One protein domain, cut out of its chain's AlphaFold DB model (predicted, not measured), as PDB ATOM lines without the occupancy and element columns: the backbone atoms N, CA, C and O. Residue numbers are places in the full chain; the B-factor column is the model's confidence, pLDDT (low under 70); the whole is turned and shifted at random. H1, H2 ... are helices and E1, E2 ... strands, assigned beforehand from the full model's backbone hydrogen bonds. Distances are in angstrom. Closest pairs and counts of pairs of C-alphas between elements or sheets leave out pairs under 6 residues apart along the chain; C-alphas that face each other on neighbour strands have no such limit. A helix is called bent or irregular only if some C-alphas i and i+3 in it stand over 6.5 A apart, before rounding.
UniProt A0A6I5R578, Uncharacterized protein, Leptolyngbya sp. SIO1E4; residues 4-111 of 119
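AT A GLANCE: This is residues 4 to 111 of the 119 residues of an uncharacterized protein of Leptolyngbya sp. SIO1E4 (UniProt A0A6I5R578). A small antiparallel sheet, E1 and E2, closes one end of an open frame: long helices H1 and H3 run side by side, and H2 slants away from H1, coming close at the other end. The printed part has 108 residues, with H1, E1, H2, H3, E2 in chain order. It is mostly helix and loose, radius of gyration of the C-alphas 17.2 A, spanning 51 by 29 by 18 A.

IN THESE COORDINATES: E1 is residues 33 to 36, 6.9 A; E2 is 108 to 110, 6.4 A, ending at C-alpha 110 (-30.858, -12.833, 45.336). H3, residues 75 to 102, 40.3 A, has a kink of 36 degrees near residue 96 and is irregular, C-alphas 98 and 101 being 8.9 A apart. H1, residues 4 to 28, 36.2 A, begins at C-alpha 4 (-12.155, 24.308, 32.192). H2, residues 40 to 62, 32.1 A, is only just irregular: C-alphas 53 and 56 are 6.6 A apart.

HOW THE PARTS SIT: Between E1 and E2, N 34 and O 109 are within hydrogen-bond range, 2.9 A. H1 and H3 touch, closest C-alphas Thr 28 and Lys 101, 4.5 A, at a shallow tilt of 6 degrees, the same way. H1 and H2 are close but not clearly touching, closest C-alphas Lys 7 and Ile 61, 6.3 A; their tilt of 36 degrees is only just steep, opposite ways. H2 and H3 are apart. Every O i to N i+4 pair is within hydrogen-bond range in H1, 17 of 19 in H2 and 22 of 24 in H3.

THE WHOLE: The farthest C-alphas, of Val 34 and Pro 74, are 51.0 A apart. The printed part has no cut; the link from H2 to H3 is long. Residue 38 is under pLDDT 70.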
ATOM      1  N   ARG A   4     -12.020  25.258  33.304       93.50
ATOM      2  CA  ARG A   4     -12.155  24.308  32.192       93.50
ATOM      3  C   ARG A   4     -11.434  22.992  32.492       93.50
ATOM      4  O   ARG A   4     -12.017  21.928  32.306       93.50
ATOM      5  N   THR A   5     -10.211  23.068  33.013       95.31
ATOM      6  CA  THR A   5      -9.420  21.901  33.419       95.31
ATOM      7  C   THR A   5     -10.140  21.094  34.494       95.31
ATOM      8  O   THR A   5     -10.257  19.878  34.370       95.31
ATOM      9  N   LEU A   6     -10.705  21.764  35.503       95.38
ATOM     10  CA  LEU A   6     -11.499  21.116  36.552       95.38
ATOM     11  C   LEU A   6     -12.725  20.380  36.000       95.38
ATOM     12  O   LEU A   6     -12.952  19.226  36.357       95.38
ATOM     13  N   LYS A   7     -13.480  21.013  35.092       95.94
ATOM     14  CA  LYS A   7     -14.636  20.386  34.429       95.94
ATOM     15  C   LYS A   7     -14.234  19.128  33.651       95.94
ATOM     16  O   LYS A   7     -14.923  18.117  33.743       95.94
ATOM     17  N   ILE A   8     -13.115  19.167  32.925       97.56
ATOM     18  CA  ILE A   8     -12.606  18.015  32.163       97.56
ATOM     19  C   ILE A   8     -12.185  16.880  33.101       97.56
ATOM     20  O   ILE A   8     -12.600  15.742  32.897       97.56
ATOM     21  N   ILE A   9     -11.411  17.181  34.149       97.19
ATOM     22  CA  ILE A   9     -10.986  16.177  35.137       97.19
ATOM     23  C   ILE A   9     -12.206  15.521  35.784       97.19
ATOM     24  O   ILE A   9     -12.277  14.295  35.862       97.19
ATOM     25  N   PHE A  10     -13.197  16.321  36.188       97.06
ATOM     26  CA  PHE A  10     -14.443  15.805  36.743       97.06
ATOM     27  C   PHE A  10     -15.147  14.859  35.765       97.06
ATOM     28  O   PHE A  10     -15.513  13.757  36.162       97.06
ATOM     29  N   LEU A  11     -15.301  15.240  34.491       97.81
ATOM     30  CA  LEU A  11     -15.938  14.395  33.475       97.81
ATOM     31  C   LEU A  11     -15.202  13.067  33.269       97.81
ATOM     32  O   LEU A  11     -15.855  12.032  33.148       97.81
ATOM     33  N   ILE A  12     -13.867  13.077  33.266       98.19
ATOM     34  CA  ILE A  12     -13.055  11.857  33.155       98.19
ATOM     35  C   ILE A  12     -13.315  10.942  34.354       98.19
ATOM     36  O   ILE A  12     -13.671   9.777  34.181       98.19
ATOM     37  N   CYS A  13     -13.201  11.469  35.574       97.31
ATOM     38  CA  CYS A  13     -13.481  10.707  36.787       97.31
ATOM     39  C   CYS A  13     -14.923  10.172  36.803       97.31
ATOM     40  O   CYS A  13     -15.165   9.019  37.156       97.31
ATOM     41  N   TYR A  14     -15.883  10.982  36.363       96.94
ATOM     42  CA  TYR A  14     -17.290  10.610  36.274       96.94
ATOM     43  C   TYR A  14     -17.540   9.511  35.228       96.94
ATOM     44  O   TYR A  14     -18.322   8.589  35.465       96.94
ATOM     45  N   ALA A  15     -16.829   9.538  34.099       97.62
ATOM     46  CA  ALA A  15     -16.855   8.454  33.123       97.62
ATOM     47  C   ALA A  15     -16.346   7.139  33.737       97.62
ATOM     48  O   ALA A  15     -16.987   6.100  33.564       97.62
ATOM     49  N   PHE A  16     -15.270   7.178  34.532       98.06
ATOM     50  CA  PHE A  16     -14.783   5.997  35.255       98.06
ATOM     51  C   PHE A  16     -15.818   5.425  36.231       98.06
ATOM     52  O   PHE A  16     -15.950   4.202  36.306       98.06
ATOM     53  N   VAL A  17     -16.609   6.264  36.916       96.69
ATOM     54  CA  VAL A  17     -17.726   5.791  37.761       96.69
ATOM     55  C   VAL A  17     -18.676   4.903  36.956       96.69
ATOM     56  O   VAL A  17     -19.024   3.806  37.402       96.69
ATOM     57  N   PHE A  18     -19.088   5.340  35.761       95.06
ATOM     58  CA  PHE A  18     -19.973   4.540  34.913       95.06
ATOM     59  C   PHE A  18     -19.298   3.294  34.368       95.06
ATOM     60  O   PHE A  18     -19.930   2.242  34.368       95.06
ATOM     61  N   VAL A  19     -18.042   3.386  33.928       97.06
ATOM     62  CA  VAL A  19     -17.297   2.226  33.422       97.06
ATOM     63  C   VAL A  19     -17.234   1.137  34.489       97.06
ATOM     64  O   VAL A  19     -17.631   0.007  34.212       97.06
ATOM     65  N   ILE A  20     -16.843   1.481  35.723       95.69
ATOM     66  CA  ILE A  20     -16.796   0.541  36.853       95.69
ATOM     67  C   ILE A  20     -18.185  -0.055  37.102       95.69
ATOM     68  O   ILE A  20     -18.340  -1.278  37.130       95.69
ATOM     69  N   ARG A  21     -19.216   0.791  37.233       92.75
ATOM     70  CA  ARG A  21     -20.585   0.338  37.523       92.75
ATOM     71  C   ARG A  21     -21.154  -0.560  36.426       92.75
ATOM     72  O   ARG A  21     -21.774  -1.567  36.743       92.75
ATOM     73  N   ILE A  22     -20.960  -0.221  35.152       93.25
ATOM     74  CA  ILE A  22     -21.459  -1.003  34.011       93.25
ATOM     75  C   ILE A  22     -20.700  -2.323  33.902       93.25
ATOM     76  O   ILE A  22     -21.333  -3.362  33.715       93.25
ATOM     77  N   TYR A  23     -19.373  -2.292  34.035       94.44
ATOM     78  CA  TYR A  23     -18.535  -3.487  34.005       94.44
ATOM     79  C   TYR A  23     -18.975  -4.496  35.069       94.44
ATOM     80  O   TYR A  23     -19.304  -5.637  34.737       94.44
ATOM     81  N   TYR A  24     -19.065  -4.066  36.332       91.19
ATOM     82  CA  TYR A  24     -19.463  -4.960  37.415       91.19
ATOM     83  C   TYR A  24     -20.925  -5.357  37.335       91.19
ATOM     84  O   TYR A  24     -21.210  -6.539  37.484       91.19
ATOM     85  N   LYS A  25     -21.834  -4.430  36.996       88.56
ATOM     86  CA  LYS A  25     -23.237  -4.782  36.764       88.56
ATOM     87  C   LYS A  25     -23.335  -5.927  35.763       88.56
ATOM     88  O   LYS A  25     -23.971  -6.913  36.080       88.56
ATOM     89  N   ARG A  26     -22.676  -5.841  34.602       87.75
ATOM     90  CA  ARG A  26     -22.715  -6.903  33.580       87.75
ATOM     91  C   ARG A  26     -22.075  -8.210  34.050       87.75
ATOM     92  O   ARG A  26     -22.576  -9.277  33.723       87.75
ATOM     93  N   ARG A  27     -20.969  -8.137  34.796       86.00
ATOM     94  CA  ARG A  27     -20.217  -9.316  35.257       86.00
ATOM     95  C   ARG A  27     -20.912 -10.064  36.395       86.00
ATOM     96  O   ARG A  27     -20.727 -11.270  36.524       86.00
ATOM     97  N   THR A  28     -21.659  -9.358  37.238       82.94
ATOM     98  CA  THR A  28     -22.200  -9.898  38.492       82.94
ATOM     99  C   THR A  28     -23.728  -9.877  38.551       82.94
ATOM    100  O   THR A  28     -24.325 -10.094  39.608       82.94
ATOM    101  N   GLU A  29     -24.390  -9.638  37.415       77.06
ATOM    102  CA  GLU A  29     -25.846  -9.694  37.317       77.06
ATOM    103  C   GLU A  29     -26.348 -11.126  37.532       77.06
ATOM    104  O   GLU A  29     -26.141 -12.011  36.705       77.06
ATOM    105  N   GLN A  30     -27.054 -11.346  38.639       71.94
ATOM    106  CA  GLN A  30     -27.930 -12.496  38.808       71.94
ATOM    107  C   GLN A  30     -29.352 -12.067  38.448       71.94
ATOM    108  O   GLN A  30     -29.830 -11.018  38.892       71.94
ATOM    109  N   LYS A  31     -30.018 -12.882  37.629       72.81
ATOM    110  CA  LYS A  31     -31.368 -12.595  37.126       72.81
ATOM    111  C   LYS A  31     -32.467 -12.984  38.116       72.81
ATOM    112  O   LYS A  31     -33.555 -12.421  38.052       72.81
ATOM    113  N   VAL A  32     -32.184 -13.922  39.019       75.62
ATOM    114  CA  VAL A  32     -33.166 -14.451  39.969       75.62
ATOM    115  C   VAL A  32     -33.164 -13.604  41.240       75.62
ATOM    116  O   VAL A  32     -32.146 -13.463  41.919       75.62
ATOM    117  N   ILE A  33     -34.318 -13.009  41.537       76.69
ATOM    118  CA  ILE A  33     -34.571 -12.218  42.743       76.69
ATOM    119  C   ILE A  33     -35.511 -13.041  43.619       76.69
ATOM    120  O   ILE A  33     -36.593 -13.403  43.165       76.69
ATOM    121  N   VAL A  34     -35.097 -13.323  44.853       77.50
ATOM    122  CA  VAL A  34     -35.860 -14.137  45.815       77.50
ATOM    123  C   VAL A  34     -36.774 -13.269  46.673       77.50
ATOM    124  O   VAL A  34     -37.909 -13.647  46.937       77.50
ATOM    125  N   ASP A  35     -36.311 -12.080  47.063       76.69
ATOM    126  CA  ASP A  35     -37.125 -11.096  47.779       76.69
ATOM    127  C   ASP A  35     -36.865  -9.701  47.200       76.69
ATOM    128  O   ASP A  35     -35.733  -9.336  46.870       76.69
ATOM    129  N   ALA A  36     -37.923  -8.913  47.057       73.81
ATOM    130  CA  ALA A  36     -37.866  -7.550  46.561       73.81
ATOM    131  C   ALA A  36     -38.721  -6.658  47.456       73.81
ATOM    132  O   ALA A  36     -39.918  -6.481  47.232       73.81
ATOM    133  N   ARG A  37     -38.084  -6.010  48.429       73.44
ATOM    134  CA  ARG A  37     -38.745  -5.064  49.337       73.44
ATOM    135  C   ARG A  37     -38.749  -3.668  48.734       73.44
ATOM    136  O   ARG A  37     -38.223  -2.718  49.304       73.44
ATOM    137  N   LYS A  38     -39.318  -3.556  47.533       65.75
ATOM    138  CA  LYS A  38     -39.400  -2.291  46.797       65.75
ATOM    139  C   LYS A  38     -40.512  -1.429  47.386       65.75
ATOM    140  O   LYS A  38     -41.683  -1.624  47.077       65.75
ATOM    141  N   ILE A  39     -40.137  -0.448  48.197       75.62
ATOM    142  CA  ILE A  39     -41.068   0.523  48.788       75.62
ATOM    143  C   ILE A  39     -41.180   1.746  47.859       75.62
ATOM    144  O   ILE A  39     -40.207   2.139  47.215       75.62
ATOM    145  N   THR A  40     -42.348   2.392  47.787       76.31
ATOM    146  CA  THR A  40     -42.559   3.626  46.995       76.31
ATOM    147  C   THR A  40     -41.546   4.728  47.339       76.31
ATOM    148  O   THR A  40     -41.055   5.418  46.445       76.31
ATOM    149  N   GLN A  41     -41.148   4.828  48.611       82.94
ATOM    150  CA  GLN A  41     -40.092   5.728  49.090       82.94
ATOM    151  C   GLN A  41     -38.754   5.512  48.367       82.94
ATOM    152  O   GLN A  41     -38.075   6.474  48.012       82.94
ATOM    153  N   GLU A  42     -38.396   4.264  48.058       84.06
ATOM    154  CA  GLU A  42     -37.154   3.928  47.357       84.06
ATOM    155  C   GLU A  42     -37.134   4.492  45.928       84.06
ATOM    156  O   GLU A  42     -36.070   4.804  45.394       84.06
ATOM    157  N   LYS A  43     -38.297   4.623  45.275       84.31
ATOM    158  CA  LYS A  43     -38.389   5.251  43.947       84.31
ATOM    159  C   LYS A  43     -38.136   6.756  44.037       84.31
ATOM    160  O   LYS A  43     -37.345   7.275  43.255       84.31
ATOM    161  N   GLY A  44     -38.756   7.426  45.013       89.31
ATOM    162  CA  GLY A  44     -38.568   8.861  45.249       89.31
ATOM    163  C   GLY A  44     -37.118   9.209  45.594       89.31
ATOM    164  O   GLY A  44     -36.527  10.084  44.965       89.31
ATOM    165  N   LEU A  45     -36.504   8.457  46.514       90.69
ATOM    166  CA  LEU A  45     -35.100   8.650  46.895       90.69
ATOM    167  C   LEU A  45     -34.137   8.411  45.728       90.69
ATOM    168  O   LEU A  45     -33.177   9.159  45.555       90.69
ATOM    169  N   ARG A  46     -34.398   7.406  44.884       88.81
ATOM    170  CA  ARG A  46     -33.588   7.170  43.679       88.81
ATOM    171  C   ARG A  46     -33.713   8.288  42.656       88.81
ATOM    172  O   ARG A  46     -32.706   8.654  42.057       88.81
ATOM    173  N   LEU A  47     -34.912   8.837  42.465       91.25
ATOM    174  CA  LEU A  47     -35.098   9.988  41.585       91.25
ATOM    175  C   LEU A  47     -34.332  11.205  42.118       91.25
ATOM    176  O   LEU A  47     -33.617  11.855  41.362       91.25
ATOM    177  N   LEU A  48     -34.414  11.471  43.422       94.50
ATOM    178  CA  LEU A  48     -33.678  12.569  44.046       94.50
ATOM    179  C   LEU A  48     -32.156  12.389  43.910       94.50
ATOM    180  O   LEU A  48     -31.446  13.332  43.564       94.50
ATOM    181  N   MET A  49     -31.657  11.165  44.099       93.81
ATOM    182  CA  MET A  49     -30.252  10.830  43.856       93.81
ATOM    183  C   MET A  49     -29.856  11.083  42.394       93.81
ATOM    184  O   MET A  49     -28.796  11.649  42.142       93.81
ATOM    185  N   LEU A  50     -30.702  10.707  41.427       93.12
ATOM    186  CA  LEU A  50     -30.458  10.956  40.003       93.12
ATOM    187  C   LEU A  50     -30.296  12.456  39.716       93.12
ATOM    188  O   LEU A  50     -29.392  12.844  38.973       93.12
ATOM    189  N   VAL A  51     -31.135  13.292  40.333       96.06
ATOM    190  CA  VAL A  51     -31.051  14.753  40.207       96.06
ATOM    191  C   VAL A  51     -29.704  15.261  40.727       96.06
ATOM    192  O   VAL A  51     -29.005  15.972  40.008       96.06
ATOM    193  N   GLY A  52     -29.314  14.866  41.941       94.31
ATOM    194  CA  GLY A  52     -28.081  15.349  42.570       94.31
ATOM    195  C   GLY A  52     -26.798  14.828  41.920       94.31
ATOM    196  O   GLY A  52     -25.813  15.555  41.840       94.31
ATOM    197  N   VAL A  53     -26.800  13.583  41.435       93.69
ATOM    198  CA  VAL A  53     -25.597  12.927  40.900       93.69
ATOM    199  C   VAL A  53     -25.420  13.188  39.405       93.69
ATOM    200  O   VAL A  53     -24.292  13.378  38.964       93.69
ATOM    201  N   ILE A  54     -26.507  13.228  38.625       93.81
ATOM    202  CA  ILE A  54     -26.435  13.387  37.163       93.81
ATOM    203  C   ILE A  54     -26.856  14.789  36.733       93.81
ATOM    204  O   ILE A  54     -26.075  15.501  36.106       93.81
ATOM    205  N   ILE A  55     -28.091  15.185  37.044       96.12
ATOM    206  CA  ILE A  55     -28.703  16.374  36.433       96.12
ATOM    207  C   ILE A  55     -27.963  17.640  36.862       96.12
ATOM    208  O   ILE A  55     -27.588  18.451  36.014       96.12
ATOM    209  N   LEU A  56     -27.707  17.798  38.160       95.69
ATOM    210  CA  LEU A  56     -27.097  19.006  38.706       95.69
ATOM    211  C   LEU A  56     -25.644  19.203  38.223       95.69
ATOM    212  O   LEU A  56     -25.361  20.279  37.685       95.69
ATOM    213  N   PRO A  57     -24.734  18.206  38.288       94.88
ATOM    214  CA  PRO A  57     -23.368  18.375  37.789       94.88
ATOM    215  C   PRO A  57     -23.303  18.616  36.279       94.88
ATOM    216  O   PRO A  57     -22.524  19.450  35.825       94.88
ATOM    217  N   PHE A  58     -24.139  17.942  35.485       96.00
ATOM    218  CA  PHE A  58     -24.144  18.141  34.032       96.00
ATOM    219  C   PHE A  58     -24.690  19.517  33.665       96.00
ATOM    220  O   PHE A  58     -24.115  20.192  32.812       96.00
ATOM    221  N   THR A  59     -25.728  19.985  34.362       96.75
ATOM    222  CA  THR A  59     -26.217  21.360  34.206       96.75
ATOM    223  C   THR A  59     -25.101  22.361  34.513       96.75
ATOM    224  O   THR A  59     -24.838  23.241  33.705       96.75
ATOM    225  N   TYR A  60     -24.362  22.176  35.613       95.69
ATOM    226  CA  TYR A  60     -23.223  23.034  35.969       95.69
ATOM    227  C   TYR A  60     -22.096  23.043  34.917       95.69
ATOM    228  O   TYR A  60     -21.456  24.068  34.644       95.69
ATOM    229  N   ILE A  61     -21.804  21.883  34.329       96.12
ATOM    230  CA  ILE A  61     -20.710  21.736  33.367       96.12
ATOM    231  C   ILE A  61     -21.072  22.377  32.029       96.12
ATOM    232  O   ILE A  61     -20.256  23.143  31.504       96.12
ATOM    233  N   PHE A  62     -22.269  22.088  31.514       96.81
ATOM    234  CA  PHE A  62     -22.676  22.399  30.143       96.81
ATOM    235  C   PHE A  62     -23.518  23.671  30.000       96.81
ATOM    236  O   PHE A  62     -23.717  24.126  28.876       96.81
ATOM    237  N   THR A  63     -23.987  24.274  31.097       95.62
ATOM    238  CA  THR A  63     -24.776  25.514  31.052       95.62
ATOM    239  C   THR A  63     -24.225  26.575  32.014       95.62
ATOM    240  O   THR A  63     -23.531  26.254  32.982       95.62
ATOM    241  N   PRO A  64     -24.517  27.866  31.777       94.44
ATOM    242  CA  PRO A  64     -24.150  28.941  32.697       94.44
ATOM    243  C   PRO A  64     -25.161  29.137  33.838       94.44
ATOM    244  O   PRO A  64     -24.969  30.028  34.657       94.44
ATOM    245  N   TRP A  65     -26.238  28.343  33.923       96.25
ATOM    246  CA  TRP A  65     -27.359  28.600  34.844       96.25
ATOM    247  C   TRP A  65     -26.950  28.639  36.318       96.25
ATOM    248  O   TRP A  65     -27.526  29.378  37.108       96.25
ATOM    249  N   LEU A  66     -25.929  27.864  36.680       94.62
ATOM    250  CA  LEU A  66     -25.404  27.785  38.042       94.62
ATOM    251  C   LEU A  66     -24.166  28.671  38.258       94.62
ATOM    252  O   LEU A  66     -23.529  28.590  39.304       94.62
ATOM    253  N   ALA A  67     -23.820  29.538  37.297       92.19
ATOM    254  CA  ALA A  67     -22.639  30.394  37.395       92.19
ATOM    255  C   ALA A  67     -22.730  31.414  38.538       92.19
ATOM    256  O   ALA A  67     -21.698  31.803  39.078       92.19
ATOM    257  N   ILE A  68     -23.947  31.796  38.944       94.88
ATOM    258  CA  ILE A  68     -24.182  32.701  40.078       94.88
ATOM    259  C   ILE A  68     -23.693  32.119  41.414       94.88
ATOM    260  O   ILE A  68     -23.405  32.866  42.340       94.88
ATOM    261  N   ALA A  69     -23.573  30.791  41.504       93.88
ATOM    262  CA  ALA A  69     -23.091  30.082  42.685       93.88
ATOM    263  C   ALA A  69     -21.587  29.754  42.616       93.88
ATOM    264  O   ALA A  69     -21.081  29.014  43.459       93.88
ATOM    265  N   ASN A  70     -20.861  30.261  41.613       92.44
ATOM    266  CA  ASN A  70     -19.419  30.053  41.514       92.44
ATOM    267  C   ASN A  70     -18.664  30.878  42.553       92.44
ATOM    268  O   ASN A  70     -18.905  32.070  42.720       92.44
ATOM    269  N   TYR A  71     -17.668  30.254  43.169       91.25
ATOM    270  CA  TYR A  71     -16.720  30.902  44.063       91.25
ATOM    271  C   TYR A  71     -15.298  30.451  43.729       91.25
ATOM    272  O   TYR A  71     -15.074  29.387  43.146       91.25
ATOM    273  N   THR A  72     -14.322  31.291  44.058       90.56
ATOM    274  CA  THR A  72     -12.909  30.997  43.829       90.56
ATOM    275  C   THR A  72     -12.358  30.179  44.988       90.56
ATOM    276  O   THR A  72     -12.551  30.502  46.158       90.56
ATOM    277  N   LEU A  73     -11.656  29.096  44.658       91.94
ATOM    278  CA  LEU A  73     -10.989  28.242  45.633       91.94
ATOM    279  C   LEU A  73      -9.471  28.285  45.442       91.94
ATOM    280  O   LEU A  73      -8.999  28.298  44.297       91.94
ATOM    281  N   PRO A  74      -8.692  28.229  46.538       95.19
ATOM    282  CA  PRO A  74      -7.255  28.021  46.461       95.19
ATOM    283  C   PRO A  74      -6.903  26.755  45.671       95.19
ATOM    284  O   PRO A  74      -7.625  25.756  45.686       95.19
ATOM    285  N   VAL A  75      -5.750  26.765  44.998       95.31
ATOM    286  CA  VAL A  75      -5.315  25.642  44.148       95.31
ATOM    287  C   VAL A  75      -5.210  24.330  44.932       95.31
ATOM    288  O   VAL A  75      -5.596  23.289  44.410       95.31
ATOM    289  N   TRP A  76      -4.770  24.370  46.189       96.62
ATOM    290  CA  TRP A  76      -4.627  23.170  47.017       96.62
ATOM    291  C   TRP A  76      -5.966  22.468  47.304       96.62
ATOM    292  O   TRP A  76      -6.007  21.241  47.327       96.62
ATOM    293  N   VAL A  77      -7.073  23.216  47.438       96.88
ATOM    294  CA  VAL A  77      -8.417  22.641  47.650       96.88
ATOM    295  C   VAL A  77      -8.850  21.844  46.422       96.88
ATOM    296  O   VAL A  77      -9.395  20.749  46.535       96.88
ATOM    297  N   ASN A  78      -8.545  22.366  45.233       95.44
ATOM    298  CA  ASN A  78      -8.821  21.677  43.976       95.44
ATOM    299  C   ASN A  78      -8.044  20.357  43.872       95.44
ATOM    300  O   ASN A  78      -8.608  19.341  43.472       95.44
ATOM    301  N   VAL A  79      -6.764  20.359  44.260       97.06
ATOM    302  CA  VAL A  79      -5.930  19.145  44.280       97.06
ATOM    303  C   VAL A  79      -6.489  18.122  45.268       97.06
ATOM    304  O   VAL A  79      -6.633  16.954  44.912       97.06
ATOM    305  N   LEU A  80      -6.874  18.557  46.472       98.06
ATOM    306  CA  LEU A  80      -7.492  17.690  47.476       98.06
ATOM    307  C   LEU A  80      -8.772  17.031  46.938       98.06
ATOM    308  O   LEU A  80      -8.930  15.818  47.055       98.06
ATOM    309  N   GLY A  81      -9.648  17.803  46.287       96.88
ATOM    310  CA  GLY A  81     -10.874  17.280  45.681       96.88
ATOM    311  C   GLY A  81     -10.610  16.215  44.612       96.88
ATOM    312  O   GLY A  81     -11.301  15.196  44.573       96.88
ATOM    313  N   ILE A  82      -9.573  16.395  43.787       97.44
ATOM    314  CA  ILE A  82      -9.163  15.399  42.787       97.44
ATOM    315  C   ILE A  82      -8.671  14.119  43.470       97.44
ATOM    316  O   ILE A  82      -9.124  13.031  43.114       97.44
ATOM    317  N   LEU A  83      -7.793  14.232  44.472       98.25
ATOM    318  CA  LEU A  83      -7.280  13.079  45.221       98.25
ATOM    319  C   LEU A  83      -8.404  12.309  45.921       98.25
ATOM    320  O   LEU A  83      -8.435  11.077  45.871       98.25
ATOM    321  N   MET A  84      -9.363  13.021  46.518       98.31
ATOM    322  CA  MET A  84     -10.553  12.418  47.121       98.31
ATOM    323  C   MET A  84     -11.396  11.672  46.084       98.31
ATOM    324  O   MET A  84     -11.825  10.547  46.343       98.31
ATOM    325  N   PHE A  85     -11.610  12.253  44.900       97.88
ATOM    326  CA  PHE A  85     -12.374  11.598  43.838       97.88
ATOM    327  C   PHE A  85     -11.662  10.325  43.361       97.88
ATOM    328  O   PHE A  85     -12.278   9.263  43.304       97.88
ATOM    329  N   VAL A  86     -10.360  10.393  43.076       98.12
ATOM    330  CA  VAL A  86      -9.570   9.229  42.635       98.12
ATOM    331  C   VAL A  86      -9.585   8.118  43.691       98.12
ATOM    332  O   VAL A  86      -9.832   6.960  43.363       98.12
ATOM    333  N   SER A  87      -9.429   8.471  44.968       98.25
ATOM    334  CA  SER A  87      -9.534   7.514  46.079       98.25
ATOM    335  C   SER A  87     -10.933   6.891  46.162       98.25
ATOM    336  O   SER A  87     -11.077   5.691  46.392       98.25
ATOM    337  N   SER A  88     -11.976   7.682  45.893       97.75
ATOM    338  CA  SER A  88     -13.361   7.204  45.832       97.75
ATOM    339  C   SER A  88     -13.601   6.256  44.654       97.75
ATOM    340  O   SER A  88     -14.382   5.319  44.790       97.75
ATOM    341  N   LEU A  89     -12.928   6.445  43.512       97.88
ATOM    342  CA  LEU A  89     -12.985   5.504  42.387       97.88
ATOM    343  C   LEU A  89     -12.357   4.160  42.748       97.88
ATOM    344  O   LEU A  89     -12.933   3.118  42.432       97.88
ATOM    345  N   TRP A  90     -11.214   4.179  43.438       97.75
ATOM    346  CA  TRP A  90     -10.595   2.958  43.950       97.75
ATOM    347  C   TRP A  90     -11.521   2.237  44.939       97.75
ATOM    348  O   TRP A  90     -11.788   1.048  44.762       97.75
ATOM    349  N   LEU A  91     -12.099   2.961  45.904       97.44
ATOM    350  CA  LEU A  91     -13.072   2.404  46.853       97.44
ATOM    351  C   LEU A  91     -14.325   1.861  46.161       97.44
ATOM    352  O   LEU A  91     -14.818   0.798  46.531       97.44
ATOM    353  N   LEU A  92     -14.841   2.559  45.146       96.69
ATOM    354  CA  LEU A  92     -15.988   2.111  44.359       96.69
ATOM    355  C   LEU A  92     -15.674   0.798  43.635       96.69
ATOM    356  O   LEU A  92     -16.484  -0.129  43.658       96.69
ATOM    357  N   TRP A  93     -14.505   0.719  42.997       96.69
ATOM    358  CA  TRP A  93     -14.045  -0.497  42.337       96.69
ATOM    359  C   TRP A  93     -13.881  -1.648  43.334       96.69
ATOM    360  O   TRP A  93     -14.414  -2.728  43.080       96.69
ATOM    361  N   ARG A  94     -13.220  -1.411  44.476       96.12
ATOM    362  CA  ARG A  94     -13.000  -2.418  45.525       96.12
ATOM    363  C   ARG A  94     -14.325  -2.919  46.097       96.12
ATOM    364  O   ARG A  94     -14.564  -4.118  46.120       96.12
ATOM    365  N   SER A  95     -15.249  -2.011  46.402       94.56
ATOM    366  CA  SER A  95     -16.590  -2.358  46.893       94.56
ATOM    367  C   SER A  95     -17.352  -3.248  45.909       94.56
ATOM    368  O   SER A  95     -17.993  -4.218  46.305       94.56
ATOM    369  N   HIS A  96     -17.290  -2.940  44.611       93.50
ATOM    370  CA  HIS A  96     -17.926  -3.768  43.590       93.50
ATOM    371  C   HIS A  96     -17.240  -5.123  43.407       93.50
ATOM    372  O   HIS A  96     -17.927  -6.119  43.173       93.50
ATOM    373  N   HIS A  97     -15.912  -5.155  43.506       92.56
ATOM    374  CA  HIS A  97     -15.138  -6.386  43.476       92.56
ATOM    375  C   HIS A  97     -15.548  -7.323  44.619       92.56
ATOM    376  O   HIS A  97     -15.843  -8.490  44.374       92.56
ATOM    377  N   ASP A  98     -15.633  -6.795  45.839       92.75
ATOM    378  CA  ASP A  98     -15.846  -7.598  47.044       92.75
ATOM    379  C   ASP A  98     -17.308  -8.017  47.213       92.75
ATOM    380  O   ASP A  98     -17.597  -9.152  47.585       92.75
ATOM    381  N   LEU A  99     -18.256  -7.134  46.874       91.44
ATOM    382  CA  LEU A  99     -19.678  -7.484  46.879       91.44
ATOM    383  C   LEU A  99     -20.030  -8.446  45.742       91.44
ATOM    384  O   LEU A  99     -20.887  -9.315  45.910       91.44
ATOM    385  N   GLY A 100     -19.394  -8.300  44.577       89.25
ATOM    386  CA  GLY A 100     -19.579  -9.196  43.445       89.25
ATOM    387  C   GLY A 100     -21.056  -9.397  43.084       89.25
ATOM    388  O   GLY A 100     -21.783  -8.445  42.784       89.25
ATOM    389  N   LYS A 101     -21.509 -10.659  43.109       87.50
ATOM    390  CA  LYS A 101     -22.897 -11.063  42.803       87.50
ATOM    391  C   LYS A 101     -23.922 -10.620  43.858       87.50
ATOM    392  O   LYS A 101     -25.106 -10.505  43.530       87.50
ATOM    393  N   ASN A 102     -23.465 -10.328  45.078       88.25
ATOM    394  CA  ASN A 102     -24.292  -9.840  46.184       88.25
ATOM    395  C   ASN A 102     -24.632  -8.349  46.040       88.25
ATOM    396  O   ASN A 102     -25.487  -7.837  46.752       88.25
ATOM    397  N   TRP A 103     -24.000  -7.618  45.118       88.50
ATOM    398  CA  TRP A 103     -24.357  -6.221  44.901       88.50
ATOM    399  C   TRP A 103     -25.752  -6.091  44.272       88.50
ATOM    400  O   TRP A 103     -26.066  -6.719  43.257       88.50
ATOM    401  N   SER A 104     -26.574  -5.206  44.838       84.12
ATOM    402  CA  SER A 104     -27.854  -4.800  44.266       84.12
ATOM    403  C   SER A 104     -28.019  -3.279  44.344       84.12
ATOM    404  O   SER A 104     -27.742  -2.688  45.386       84.12
ATOM    405  N   PRO A 105     -28.522  -2.622  43.280       79.38
ATOM    406  CA  PRO A 105     -28.830  -1.192  43.311       79.38
ATOM    407  C   PRO A 105     -30.120  -0.865  44.082       79.38
ATOM    408  O   PRO A 105     -30.452   0.306  44.249       79.38
ATOM    409  N   THR A 106     -30.886  -1.884  44.471       80.19
ATOM    410  CA  THR A 106     -32.186  -1.766  45.149       80.19
ATOM    411  C   THR A 106     -32.279  -2.768  46.291       80.19
ATOM    412  O   THR A 106     -31.443  -3.670  46.372       80.19
ATOM    413  N   LEU A 107     -33.287  -2.656  47.157       79.81
ATOM    414  CA  LEU A 107     -33.509  -3.609  48.252       79.81
ATOM    415  C   LEU A 107     -34.021  -4.952  47.707       79.81
ATOM    416  O   LEU A 107     -35.217  -5.251  47.715       79.81
ATOM    417  N   GLN A 108     -33.092  -5.739  47.170       81.62
ATOM    418  CA  GLN A 108     -33.324  -7.053  46.588       81.62
ATOM    419  C   GLN A 108     -32.393  -8.066  47.232       81.62
ATOM    420  O   GLN A 108     -31.190  -7.828  47.338       81.62
ATOM    421  N   ILE A 109     -32.958  -9.212  47.585       80.88
ATOM    422  CA  ILE A 109     -32.219 -10.406  47.973       80.88
ATOM    423  C   ILE A 109     -32.230 -11.346  46.771       80.88
ATOM    424  O   ILE A 109     -33.260 -11.540  46.119       80.88
ATOM    425  N   ARG A 110     -31.063 -11.892  46.445       81.19
ATOM    426  CA  ARG A 110     -30.858 -12.833  45.336       81.19
ATOM    427  C   ARG A 110     -30.676 -14.251  45.880       81.19
ATOM    428  O   ARG A 110     -30.470 -14.426  47.074       81.19
ATOM    429  N   GLU A 111     -30.768 -15.252  45.016       77.31
ATOM    430  CA  GLU A 111     -30.791 -16.664  45.429       77.31
ATOM    431  C   GLU A 111     -29.514 -17.115  46.151       77.31
ATOM    432  O   GLU A 111     -29.587 -17.775  47.180       77.31
TER     433      GLU A 111